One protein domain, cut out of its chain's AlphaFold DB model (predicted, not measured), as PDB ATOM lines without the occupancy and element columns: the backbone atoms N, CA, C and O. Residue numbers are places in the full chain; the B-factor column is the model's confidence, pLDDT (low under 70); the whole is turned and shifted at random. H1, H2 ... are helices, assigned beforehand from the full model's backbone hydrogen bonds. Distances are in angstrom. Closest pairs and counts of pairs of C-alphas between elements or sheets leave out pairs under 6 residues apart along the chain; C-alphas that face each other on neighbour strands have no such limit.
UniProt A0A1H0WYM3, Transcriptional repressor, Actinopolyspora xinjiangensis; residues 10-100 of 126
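What this domain is: This is residues 10 to 100 of the 126 residues of the protein "Transcriptional repressor" of Actinopolyspora xinjiangensis (UniProt A0A1H0WYM3). A loose, flat frame of helices has the long H2 as one edge; H1 folds back at its beginning, H3 slants away from residues 40 to 48, and H4 turns back beside H3. The printed 91 residues have four named helices, H1 to H4, and no named strand: all helix. It is loose, with a radius of gyration of the C-alphas of 15.3 A and spans of 43 by 33 by 17 A.

Where its parts are: H1, residues 10 to 21, begins at C-alpha 10 (-39.806, -6.623, 80.513) and is 16.5 A long. H2, residues 26 to 53, is 40.5 A; H3, residues 62 to 82, 30.3 A; H4, residues 88 to 99, 16.4 A, ending at C-alpha 99 (-36.844, 24.855, 80.293).

How they stand to each other: H1 touches H2 with residues 18 to 21 alone, at a steep tilt of 62 degrees, opposite ways; the closest C-alphas, of Glu 21 and Leu 28, are 7.6 A apart. H1 and H3 are near each other, with 5 pairs of C-alphas within 10 A. H2 touches H3 at a steep tilt of 61 degrees, opposite ways; the closest C-alphas, of Ala 44 and Ser 63, are 4.8 A apart. H3 and H4, a helical hairpin, only just touch, with 3 pairs of C-alphas within 8 A, the closest those of Leu 76 and Val 88 at 6.9 A; the tilt is shallow, 19 degrees. H4 is apart from H1 and H2. In H1, H2, H3 and H4 every O i to N i+4 pair is within hydrogen-bond range.

The domain as a whole: The farthest C-alphas, of Arg 24 and Gly 54, are 43.8 A apart. The printed part has no cut and no long link; residue 10 alone has pLDDT under 70.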
ATOM      1  N   VAL A  10     -40.340  -5.655  79.547       64.62
ATOM      2  CA  VAL A  10     -39.806  -6.623  80.513       64.62
ATOM      3  C   VAL A  10     -38.844  -5.931  81.478       64.62
ATOM      4  O   VAL A  10     -38.994  -6.057  82.695       64.62
ATOM      5  N   SER A  11     -37.910  -5.139  80.954       75.69
ATOM      6  CA  SER A  11     -36.963  -4.353  81.751       75.69
ATOM      7  C   SER A  11     -37.664  -3.324  82.658       75.69
ATOM      8  O   SER A  11     -37.312  -3.193  83.833       75.69
ATOM      9  N   ASN A  12     -38.715  -2.661  82.166       79.12
ATOM     10  CA  ASN A  12     -39.521  -1.724  82.957       79.12
ATOM     11  C   ASN A  12     -40.292  -2.409  84.093       79.12
ATOM     12  O   ASN A  12     -40.351  -1.889  85.208       79.12
ATOM     13  N   GLY A  13     -40.868  -3.586  83.832       82.94
ATOM     14  CA  GLY A  13     -41.568  -4.365  84.854       82.94
ATOM     15  C   GLY A  13     -40.638  -4.798  85.989       82.94
ATOM     16  O   GLY A  13     -40.991  -4.667  87.161       82.94
ATOM     17  N   VAL A  14     -39.420  -5.240  85.655       88.56
ATOM     18  CA  VAL A  14     -38.393  -5.598  86.650       88.56
ATOM     19  C   VAL A  14     -37.993  -4.389  87.497       88.56
ATOM     20  O   VAL A  14     -37.862  -4.522  88.712       88.56
ATOM     21  N   LEU A  15     -37.835  -3.210  86.885       86.38
ATOM     22  CA  LEU A  15     -37.525  -1.982  87.617       86.38
ATOM     23  C   LEU A  15     -38.621  -1.636  88.636       86.38
ATOM     24  O   LEU A  15     -38.308  -1.375  89.798       86.38
ATOM     25  N   LEU A  16     -39.895  -1.677  88.233       89.12
ATOM     26  CA  LEU A  16     -41.015  -1.390  89.136       89.12
ATOM     27  C   LEU A  16     -41.109  -2.397  90.289       89.12
ATOM     28  O   LEU A  16     -41.339  -1.999  91.435       89.12
ATOM     29  N   GLU A  17     -40.887  -3.684  90.018       91.81
ATOM     30  CA  GLU A  17     -40.873  -4.708  91.066       91.81
ATOM     31  C   GLU A  17     -39.697  -4.505  92.030       91.81
ATOM     32  O   GLU A  17     -39.875  -4.566  93.245       91.81
ATOM     33  N   ALA A  18     -38.510  -4.166  91.519       92.12
ATOM     34  CA  ALA A  18     -37.355  -3.851  92.356       92.12
ATOM     35  C   ALA A  18     -37.602  -2.613  93.237       92.12
ATOM     36  O   ALA A  18     -37.235  -2.608  94.414       92.12
ATOM     37  N   MET A  19     -38.262  -1.576  92.707       90.94
ATOM     38  CA  MET A  19     -38.659  -0.402  93.493       90.94
ATOM     39  C   MET A  19     -39.627  -0.788  94.616       90.94
ATOM     40  O   MET A  19     -39.410  -0.398  95.765       90.94
ATOM     41  N   ARG A  20     -40.643  -1.606  94.315       93.69
ATOM     42  CA  ARG A  20     -41.592  -2.137  95.306       93.69
ATOM     43  C   ARG A  20     -40.898  -2.985  96.375       93.69
ATOM     44  O   ARG A  20     -41.221  -2.866  97.559       93.69
ATOM     45  N   GLU A  21     -39.961  -3.842  95.984       96.75
ATOM     46  CA  GLU A  21     -39.254  -4.724  96.916       96.75
ATOM     47  C   GLU A  21     -38.253  -3.961  97.788       96.75
ATOM     48  O   GLU A  21     -38.020  -4.326  98.938       96.75
ATOM     49  N   SER A  22     -37.736  -2.826  97.315       96.81
ATOM     50  CA  SER A  22     -36.849  -1.968  98.108       96.81
ATOM     51  C   SER A  22     -37.499  -1.413  99.384       96.81
ATOM     52  O   SER A  22     -36.807  -1.055 100.338       96.81
ATOM     53  N   GLU A  23     -38.832  -1.372  99.459       95.75
ATOM     54  CA  GLU A  23     -39.540  -1.030 100.697       95.75
ATOM     55  C   GLU A  23     -39.358  -2.097 101.789       95.75
ATOM     56  O   GLU A  23     -39.465  -1.793 102.979       95.75
ATOM     57  N   ARG A  24     -39.088  -3.344 101.384       97.12
ATOM     58  CA  ARG A  24     -38.973  -4.528 102.248       97.12
ATOM     59  C   ARG A  24     -37.524  -4.951 102.470       97.12
ATOM     60  O   ARG A  24     -37.210  -5.427 103.560       97.12
ATOM     61  N   ASP A  25     -36.649  -4.729 101.491       98.00
ATOM     62  CA  ASP A  25     -35.221  -5.046 101.560       98.00
ATOM     63  C   ASP A  25     -34.353  -3.768 101.687       98.00
ATOM     64  O   ASP A  25     -34.150  -3.031 100.711       98.00
ATOM     65  N   PRO A  26     -33.771  -3.496 102.877       96.75
ATOM     66  CA  PRO A  26     -32.898  -2.343 103.091       96.75
ATOM     67  C   PRO A  26     -31.623  -2.342 102.239       96.75
ATOM     68  O   PRO A  26     -31.123  -1.258 101.924       96.75
ATOM     69  N   ALA A  27     -31.082  -3.513 101.892       97.19
ATOM     70  CA  ALA A  27     -29.882  -3.621 101.067       97.19
ATOM     71  C   ALA A  27     -30.198  -3.240  99.617       97.19
ATOM     72  O   ALA A  27     -29.464  -2.448  99.018       97.19
ATOM     73  N   LEU A  28     -31.336  -3.708  99.095       96.31
ATOM     74  CA  LEU A  28     -31.835  -3.297  97.783       96.31
ATOM     75  C   LEU A  28     -32.104  -1.789  97.737       96.31
ATOM     76  O   LEU A  28     -31.638  -1.109  96.824       96.31
ATOM     77  N   ARG A  29     -32.770  -1.232  98.758       97.19
ATOM     78  CA  ARG A  29     -32.989   0.221  98.863       97.19
ATOM     79  C   ARG A  29     -31.692   1.009  98.852       97.19
ATOM     80  O   ARG A  29     -31.602   2.026  98.168       97.19
ATOM     81  N   HIS A  30     -30.692   0.553  99.607       97.50
ATOM     82  CA  HIS A  30     -29.387   1.198  99.625       97.50
ATOM     83  C   HIS A  30     -28.763   1.200  98.225       97.50
ATOM     84  O   HIS A  30     -28.363   2.260  97.743       97.50
ATOM     85  N   HIS A  31     -28.772   0.054  97.545       96.00
ATOM     86  CA  HIS A  31     -28.230  -0.072  96.196       96.00
ATOM     87  C   HIS A  31     -28.952   0.831  95.182       96.00
ATOM     88  O   HIS A  31     -28.303   1.629  94.507       96.00
ATOM     89  N   LEU A  32     -30.288   0.793  95.137       94.38
ATOM     90  CA  LEU A  32     -31.081   1.649  94.245       94.38
ATOM     91  C   LEU A  32     -30.878   3.139  94.549       94.38
ATOM     92  O   LEU A  32     -30.746   3.947  93.632       94.38
ATOM     93  N   SER A  33     -30.792   3.514  95.830       95.31
ATOM     94  CA  SER A  33     -30.537   4.906  96.218       95.31
ATOM     95  C   SER A  33     -29.154   5.395  95.780       95.31
ATOM     96  O   SER A  33     -29.018   6.555  95.391       95.31
ATOM     97  N   ALA A  34     -28.145   4.518  95.797       96.44
ATOM     98  CA  ALA A  34     -26.801   4.832  95.332       96.44
ATOM     99  C   ALA A  34     -26.770   5.022  93.808       96.44
ATOM    100  O   ALA A  34     -26.227   6.021  93.340       96.44
ATOM    101  N   LEU A  35     -27.431   4.135  93.054       93.94
ATOM    102  CA  LEU A  35     -27.587   4.275  91.601       93.94
ATOM    103  C   LEU A  35     -28.300   5.584  91.233       93.94
ATOM    104  O   LEU A  35     -27.830   6.334  90.381       93.94
ATOM    105  N   LEU A  36     -29.395   5.906  91.927       93.38
ATOM    106  CA  LEU A  36     -30.135   7.148  91.700       93.38
ATOM    107  C   LEU A  36     -29.291   8.390  92.032       93.38
ATOM    108  O   LEU A  36     -29.368   9.405  91.338       93.38
ATOM    109  N   ALA A  37     -28.487   8.330  93.097       95.44
ATOM    110  CA  ALA A  37     -27.590   9.417  93.477       95.44
ATOM    111  C   ALA A  37     -26.482   9.635  92.438       95.44
ATOM    112  O   ALA A  37     -26.190  10.781  92.093       95.44
ATOM    113  N   GLU A  38     -25.903   8.553  91.917       96.69
ATOM    114  CA  GLU A  38     -24.913   8.614  90.846       96.69
ATOM    115  C   GLU A  38     -25.509   9.193  89.563       96.69
ATOM    116  O   GLU A  38     -24.946  10.136  89.005       96.69
ATOM    117  N   TYR A  39     -26.688   8.719  89.154       94.81
ATOM    118  CA  TYR A  39     -27.346   9.219  87.952       94.81
ATOM    119  C   TYR A  39     -27.696  10.708  88.064       94.81
ATOM    120  O   TYR A  39     -27.412  11.495  87.158       94.81
ATOM    121  N   ARG A  40     -28.216  11.133  89.223       96.62
ATOM    122  CA  ARG A  40     -28.491  12.549  89.503       96.62
ATOM    123  C   ARG A  40     -27.227  13.405  89.437       96.62
ATOM    124  O   ARG A  40     -27.294  14.529  88.946       96.62
ATOM    125  N   ARG A  41     -26.089  12.902  89.928       98.00
ATOM    126  CA  ARG A  41     -24.802  13.612  89.854       98.00
ATOM    127  C   ARG A  41     -24.370  13.804  88.401       98.00
ATOM    128  O   ARG A  41     -24.100  14.937  88.017       98.00
ATOM    129  N   SER A  42     -24.377  12.745  87.592       98.06
ATOM    130  CA  SER A  42     -24.009  12.837  86.172       98.06
ATOM    131  C   SER A  42     -24.926  13.786  85.396       98.06
ATOM    132  O   SER A  42     -24.460  14.573  84.576       98.06
ATOM    133  N   LEU A  43     -26.228  13.778  85.693       97.19
ATOM    134  CA  LEU A  43     -27.166  14.711  85.074       97.19
ATOM    135  C   LEU A  43     -26.927  16.162  85.524       97.19
ATOM    136  O   LEU A  43     -27.057  17.078  84.718       97.19
ATOM    137  N   ALA A  44     -26.544  16.389  86.781       97.94
ATOM    138  CA  ALA A  44     -26.190  17.721  87.266       97.94
ATOM    139  C   ALA A  44     -24.927  18.268  86.581       97.94
ATOM    140  O   ALA A  44     -24.900  19.443  86.227       97.94
ATOM    141  N   GLU A  45     -23.917  17.427  86.347       98.25
ATOM    142  CA  GLU A  45     -22.705  17.789  85.590       98.25
ATOM    143  C   GLU A  45     -23.033  18.159  84.133       98.25
ATOM    144  O   GLU A  45     -22.489  19.123  83.585       98.25
ATOM    145  N   LEU A  46     -23.972  17.435  83.516       96.25
ATOM    146  CA  LEU A  46     -24.466  17.763  82.181       96.25
ATOM    147  C   LEU A  46     -25.214  19.102  82.171       96.25
ATOM    148  O   LEU A  46     -24.928  19.951  81.331       96.25
ATOM    149  N   VAL A  47     -26.137  19.315  83.113       94.94
ATOM    150  CA  VAL A  47     -26.864  20.588  83.233       94.94
ATOM    151  C   VAL A  47     -25.896  21.752  83.408       94.94
ATOM    152  O   VAL A  47     -26.053  22.766  82.736       94.94
ATOM    153  N   ASP A  48     -24.896  21.608  84.276       96.44
ATOM    154  CA  ASP A  48     -23.884  22.639  84.499       96.44
ATOM    155  C   ASP A  48     -23.129  22.958  83.201       96.44
ATOM    156  O   ASP A  48     -23.003  24.120  82.813       96.44
ATOM    157  N   THR A  49     -22.711  21.928  82.462       96.00
ATOM    158  CA  THR A  49     -22.047  22.088  81.159       96.00
ATOM    159  C   THR A  49     -22.918  22.860  80.162       96.00
ATOM    160  O   THR A  49     -22.437  23.771  79.485       96.00
ATOM    161  N   GLU A  50     -24.205  22.532  80.077       92.25
ATOM    162  CA  GLU A  50     -25.146  23.169  79.152       92.25
ATOM    163  C   GLU A  50     -25.529  24.597  79.583       92.25
ATOM    164  O   GLU A  50     -25.668  25.501  78.754       92.25
ATOM    165  N   GLN A  51     -25.589  24.859  80.888       92.25
ATOM    166  CA  GLN A  51     -25.725  26.212  81.426       92.25
ATOM    167  C   GLN A  51     -24.529  27.095  81.040       92.25
ATOM    168  O   GLN A  51     -24.724  28.220  80.574       92.25
ATOM    169  N   HIS A  52     -23.300  26.579  81.133       92.69
ATOM    170  CA  HIS A  52     -22.096  27.296  80.690       92.69
ATOM    171  C   HIS A  52     -22.066  27.544  79.174       92.69
ATOM    172  O   HIS A  52     -21.506  28.544  78.721       92.69
ATOM    173  N   ARG A  53     -22.681  26.661  78.379       91.25
ATOM    174  CA  ARG A  53     -22.843  26.831  76.923       91.25
ATOM    175  C   ARG A  53     -23.965  27.801  76.547       91.25
ATOM    176  O   ARG A  53     -24.048  28.195  75.385       91.25
ATOM    177  N   GLY A  54     -24.810  28.194  77.501       88.31
ATOM    178  CA  GLY A  54     -25.965  29.060  77.270       88.31
ATOM    179  C   GLY A  54     -27.140  28.362  76.576       88.31
ATOM    180  O   GLY A  54     -28.022  29.045  76.058       88.31
ATOM    181  N   THR A  55     -27.159  27.027  76.545       85.69
ATOM    182  CA  THR A  55     -28.259  26.220  75.986       85.69
ATOM    183  C   THR A  55     -29.357  25.957  77.022       85.69
ATOM    184  O   THR A  55     -30.518  25.789  76.657       85.69
ATOM    185  N   VAL A  56     -29.010  25.987  78.314       86.12
ATOM    186  CA  VAL A  56     -29.935  25.872  79.454       86.12
ATOM    187  C   VAL A  56     -29.870  27.140  80.309       86.12
ATOM    188  O   VAL A  56     -28.807  27.729  80.499       86.12
ATOM    189  N   ALA A  57     -31.011  27.579  80.849       83.25
ATOM    190  CA  ALA A  57     -31.074  28.768  81.697       83.25
ATOM    191  C   ALA A  57     -30.259  28.599  82.997       83.25
ATOM    192  O   ALA A  57     -30.402  27.606  83.709       83.25
ATOM    193  N   THR A  58     -29.466  29.611  83.357       84.38
ATOM    194  CA  THR A  58     -28.553  29.608  84.520       84.38
ATOM    195  C   THR A  58     -29.222  29.979  85.854       84.38
ATOM    196  O   THR A  58     -28.537  30.312  86.815       84.38
ATOM    197  N   GLY A  59     -30.558  30.011  85.918       84.75
ATOM    198  CA  GLY A  59     -31.299  30.420  87.121       84.75
ATOM    199  C   GLY A  59     -31.305  29.348  88.221       84.75
ATOM    200  O   GLY A  59     -30.879  29.626  89.341       84.75
ATOM    201  N   PRO A  60     -31.792  28.125  87.938       88.19
ATOM    202  CA  PRO A  60     -31.779  27.023  88.896       88.19
ATOM    203  C   PRO A  60     -30.376  26.440  89.098       88.19
ATOM    204  O   PRO A  60     -29.597  26.334  88.150       88.19
ATOM    205  N   ALA A  61     -30.090  25.966  90.314       95.12
ATOM    206  CA  ALA A  61     -28.885  25.183  90.579       95.12
ATOM    207  C   ALA A  61     -28.883  23.884  89.740       95.12
ATOM    208  O   ALA A  61     -29.925  23.214  89.693       95.12
ATOM    209  N   PRO A  62     -27.742  23.466  89.151       95.75
ATOM    210  CA  PRO A  62     -27.678  22.279  88.294       95.75
ATOM    211  C   PRO A  62     -28.246  21.008  88.938       95.75
ATOM    212  O   PRO A  62     -28.999  20.263  88.318       95.75
ATOM    213  N   SER A  63     -27.953  20.791  90.223       96.62
ATOM    214  CA  SER A  63     -28.433  19.635  90.992       96.62
ATOM    215  C   SER A  63     -29.946  19.639  91.231       96.62
ATOM    216  O   SER A  63     -30.584  18.581  91.226       96.62
ATOM    217  N   ALA A  64     -30.537  20.821  91.415       95.00
ATOM    218  CA  ALA A  64     -31.979  20.974  91.551       95.00
ATOM    219  C   ALA A  64     -32.673  20.676  90.217       95.00
ATOM    220  O   ALA A  64     -33.650  19.927  90.189       95.00
ATOM    221  N   LEU A  65     -32.125  21.190  89.111       93.69
ATOM    222  CA  LEU A  65     -32.672  20.929  87.783       93.69
ATOM    223  C   LEU A  65     -32.539  19.454  87.389       93.69
ATOM    224  O   LEU A  65     -33.501  18.871  86.903       93.69
ATOM    225  N   ALA A  66     -31.402  18.818  87.681       95.56
ATOM    226  CA  ALA A  66     -31.213  17.384  87.479       95.56
ATOM    227  C   ALA A  66     -32.240  16.546  88.258       95.56
ATOM    228  O   ALA A  66     -32.791  15.585  87.727       95.56
ATOM    229  N   THR A  67     -32.545  16.928  89.501       96.06
ATOM    230  CA  THR A  67     -33.584  16.253  90.297       96.06
ATOM    231  C   THR A  67     -34.964  16.399  89.664       96.06
ATOM    232  O   THR A  67     -35.698  15.417  89.580       96.06
ATOM    233  N   LEU A  68     -35.310  17.604  89.203       94.19
ATOM    234  CA  LEU A  68     -36.590  17.871  88.548       94.19
ATOM    235  C   LEU A  68     -36.733  17.090  87.237       94.19
ATOM    236  O   LEU A  68     -37.773  16.479  87.000       94.19
ATOM    237  N   LEU A  69     -35.692  17.099  86.403       93.12
ATOM    238  CA  LEU A  69     -35.650  16.353  85.147       93.12
ATOM    239  C   LEU A  69     -35.852  14.860  85.398       93.12
ATOM    240  O   LEU A  69     -36.708  14.250  84.767       93.12
ATOM    241  N   LEU A  70     -35.128  14.298  86.368       93.75
ATOM    242  CA  LEU A  70     -35.230  12.884  86.711       93.75
ATOM    243  C   LEU A  70     -36.634  12.511  87.201       93.75
ATOM    244  O   LEU A  70     -37.239  11.596  86.659       93.75
ATOM    245  N   ALA A  71     -37.197  13.288  88.130       94.25
ATOM    246  CA  ALA A  71     -38.561  13.072  88.613       94.25
ATOM    247  C   ALA A  71     -39.612  13.197  87.494       94.25
ATOM    248  O   ALA A  71     -40.618  12.487  87.500       94.25
ATOM    249  N   THR A  72     -39.383  14.086  86.523       94.12
ATOM    250  CA  THR A  72     -40.267  14.234  85.360       94.12
ATOM    251  C   THR A  72     -40.182  13.007  84.456       94.12
ATOM    252  O   THR A  72     -41.220  12.484  84.058       94.12
ATOM    253  N   CYS A  73     -38.976  12.509  84.174       91.25
ATOM    254  CA  CYS A  73     -38.778  11.273  83.419       91.25
ATOM    255  C   CYS A  73     -39.431  10.070  84.115       91.25
ATOM    256  O   CYS A  73     -40.143   9.317  83.454       91.25
ATOM    257  N   ASP A  74     -39.255   9.927  85.432       89.88
ATOM    258  CA  ASP A  74     -39.862   8.847  86.221       89.88
ATOM    259  C   ASP A  74     -41.399   8.886  86.131       89.88
ATOM    260  O   ASP A  74     -42.048   7.865  85.896       89.88
ATOM    261  N   GLY A  75     -41.992  10.078  86.270       91.62
ATOM    262  CA  GLY A  75     -43.438  10.268  86.156       91.62
ATOM    263  C   GLY A  75     -43.973  10.001  84.747       91.62
ATOM    264  O   GLY A  75     -45.017   9.369  84.599       91.62
ATOM    265  N   LEU A  76     -43.254  10.437  83.707       91.88
ATOM    266  CA  LEU A  76     -43.628  10.167  82.316       91.88
ATOM    267  C   LEU A  76     -43.528   8.681  81.975       91.88
ATOM    268  O   LEU A  76     -44.430   8.157  81.326       91.88
ATOM    269  N   LEU A  77     -42.485   7.995  82.451       88.12
ATOM    270  CA  LEU A  77     -42.350   6.547  82.306       88.12
ATOM    271  C   LEU A  77     -43.515   5.823  82.985       88.12
ATOM    272  O   LEU A  77     -44.135   4.953  82.377       88.12
ATOM    273  N   LEU A  78     -43.849   6.207  84.221       90.19
ATOM    274  CA  LEU A  78     -44.979   5.625  84.941       90.19
ATOM    275  C   LEU A  78     -46.296   5.833  84.185       90.19
ATOM    276  O   LEU A  78     -47.064   4.885  84.035       90.19
ATOM    277  N   HIS A  79     -46.561   7.046  83.692       91.69
ATOM    278  CA  HIS A  79     -47.775   7.310  82.923       91.69
ATOM    279  C   HIS A  79     -47.807   6.510  81.616       91.69
ATOM    280  O   HIS A  79     -48.835   5.914  81.331       91.69
ATOM    281  N   ALA A  80     -46.702   6.419  80.871       89.75
ATOM    282  CA  ALA A  80     -46.642   5.649  79.624       89.75
ATOM    283  C   ALA A  80     -46.842   4.137  79.839       89.75
ATOM    284  O   ALA A  80     -47.380   3.447  78.977       89.75
ATOM    285  N   LEU A  81     -46.428   3.609  80.997       86.44
ATOM    286  CA  LEU A  81     -46.684   2.215  81.374       86.44
ATOM    287  C   LEU A  81     -48.156   1.951  81.721       86.44
ATOM    288  O   LEU A  81     -48.633   0.834  81.526       86.44
ATOM    289  N   LEU A  82     -48.859   2.948  82.263       89.06
ATOM    290  CA  LEU A  82     -50.265   2.835  82.671       89.06
ATOM    291  C   LEU A  82     -51.246   3.202  81.551       89.06
ATOM    292  O   LEU A  82     -52.348   2.657  81.505       89.06
ATOM    293  N   ASP A  83     -50.849   4.116  80.673       92.19
ATOM    294  CA  ASP A  83     -51.627   4.639  79.558       92.19
ATOM    295  C   ASP A  83     -50.794   4.559  78.266       92.19
ATOM    296  O   ASP A  83     -50.017   5.471  77.968       92.19
ATOM    297  N   PRO A  84     -50.937   3.468  77.489       86.88
ATOM    298  CA  PRO A  84     -50.217   3.290  76.228       86.88
ATOM    299  C   PRO A  84     -50.535   4.352  75.165       86.88
ATOM    300  O   PRO A  84     -49.776   4.487  74.209       86.88
ATOM    301  N   GLU A  85     -51.641   5.087  75.315       92.38
ATOM    302  CA  GLU A  85     -52.053   6.150  74.391       92.38
ATOM    303  C   GLU A  85     -51.444   7.514  74.765       92.38
ATOM    304  O   GLU A  85     -51.667   8.509  74.068       92.38
ATOM    305  N   LEU A  86     -50.667   7.588  75.855       91.88
ATOM    306  CA  LEU A  86     -50.003   8.814  76.276       91.88
ATOM    307  C   LEU A  86     -49.024   9.312  75.205       91.88
ATOM    308  O   LEU A  86     -48.038   8.654  74.866       91.88
ATOM    309  N   ASP A  87     -49.212  10.557  74.772       92.50
ATOM    310  CA  ASP A  87     -48.259  11.234  73.898       92.50
ATOM    311  C   ASP A  87     -47.062  11.781  74.702       92.50
ATOM    312  O   ASP A  87     -47.009  12.940  75.131       92.50
ATOM    313  N   VAL A  88     -46.067  10.916  74.912       90.00
ATOM    314  CA  VAL A  88     -44.807  11.264  75.594       90.00
ATOM    315  C   VAL A  88     -44.033  12.354  74.838       90.00
ATOM    316  O   VAL A  88     -43.317  13.155  75.451       90.00
ATOM    317  N   VAL A  89     -44.174  12.416  73.511       90.56
ATOM    318  CA  VAL A  89     -43.470  13.398  72.680       90.56
ATOM    319  C   VAL A  89     -44.011  14.798  72.956       90.56
ATOM    320  O   VAL A  89     -43.221  15.716  73.191       90.56
ATOM    321  N   GLU A  90     -45.333  14.971  72.994       93.00
ATOM    322  CA  GLU A  90     -45.964  16.244  73.364       93.00
ATOM    323  C   GLU A  90     -45.625  16.665  74.800       93.00
ATOM    324  O   GLU A  90     -45.267  17.824  75.039       93.00
ATOM    325  N   ALA A  91     -45.619  15.731  75.755       92.62
ATOM    326  CA  ALA A  91     -45.212  16.033  77.128       92.62
ATOM    327  C   ALA A  91     -43.749  16.520  77.217       92.62
ATOM    328  O   ALA A  91     -43.437  17.479  77.932       92.62
ATOM    329  N   THR A  92     -42.852  15.917  76.432       89.88
ATOM    330  CA  THR A  92     -41.438  16.319  76.358       89.88
ATOM    331  C   THR A  92     -41.272  17.684  75.682       89.88
ATOM    332  O   THR A  92     -40.451  18.495  76.120       89.88
ATOM    333  N   ARG A  93     -42.080  17.997  74.656       91.25
ATOM    334  CA  ARG A  93     -42.120  19.335  74.034       91.25
ATOM    335  C   ARG A  93     -42.552  20.406  75.036       91.25
ATOM    336  O   ARG A  93     -41.927  21.466  75.089       91.25
ATOM    337  N   ALA A  94     -43.567  20.124  75.852       90.81
ATOM    338  CA  ALA A  94     -44.006  21.032  76.909       90.81
ATOM    339  C   ALA A  94     -42.903  21.266  77.955       90.81
ATOM    340  O   ALA A  94     -42.636  22.414  78.317       90.81
ATOM    341  N   LEU A  95     -42.200  20.209  78.380       88.19
ATOM    342  CA  LEU A  95     -41.046  20.331  79.275       88.19
ATOM    343  C   LEU A  95     -39.939  21.194  78.654       88.19
ATOM    344  O   LEU A  95     -39.435  22.108  79.302       88.19
ATOM    345  N   HIS A  96     -39.597  20.965  77.384       86.00
ATOM    346  CA  HIS A  96     -38.608  21.780  76.680       86.00
ATOM    347  C   HIS A  96     -39.014  23.261  76.625       86.00
ATOM    348  O   HIS A  96     -38.175  24.134  76.830       86.00
ATOM    349  N   ALA A  97     -40.296  23.569  76.405       86.31
ATOM    350  CA  ALA A  97     -40.791  24.947  76.424       86.31
ATOM    351  C   ALA A  97     -40.673  25.611  77.809       86.31
ATOM    352  O   ALA A  97     -40.393  26.806  77.884       86.31
ATOM    353  N   LEU A  98     -40.851  24.849  78.895       83.12
ATOM    354  CA  LEU A  98     -40.672  25.336  80.271       83.12
ATOM    355  C   LEU A  98     -39.198  25.563  80.638       83.12
ATOM    356  O   LEU A  98     -38.895  26.449  81.435       83.12
ATOM    357  N   LEU A  99     -38.293  24.760  80.075       79.94
ATOM    358  CA  LEU A  99     -36.844  24.855  80.293       79.94
ATOM    359  C   LEU A  99     -36.165  25.882  79.381       79.94
ATOM    360  O   LEU A  99     -35.093  26.397  79.709       79.94
ATOM    361  N   GLY A 100     -36.781  26.162  78.234       72.94
ATOM    362  CA  GLY A 100     -36.318  27.144  77.271       72.94
ATOM    363  C   GLY A 100     -36.239  28.543  77.877       72.94
ATOM    364  O   GLY A 100     -37.070  28.968  78.679       72.94
TER     365      GLY A 100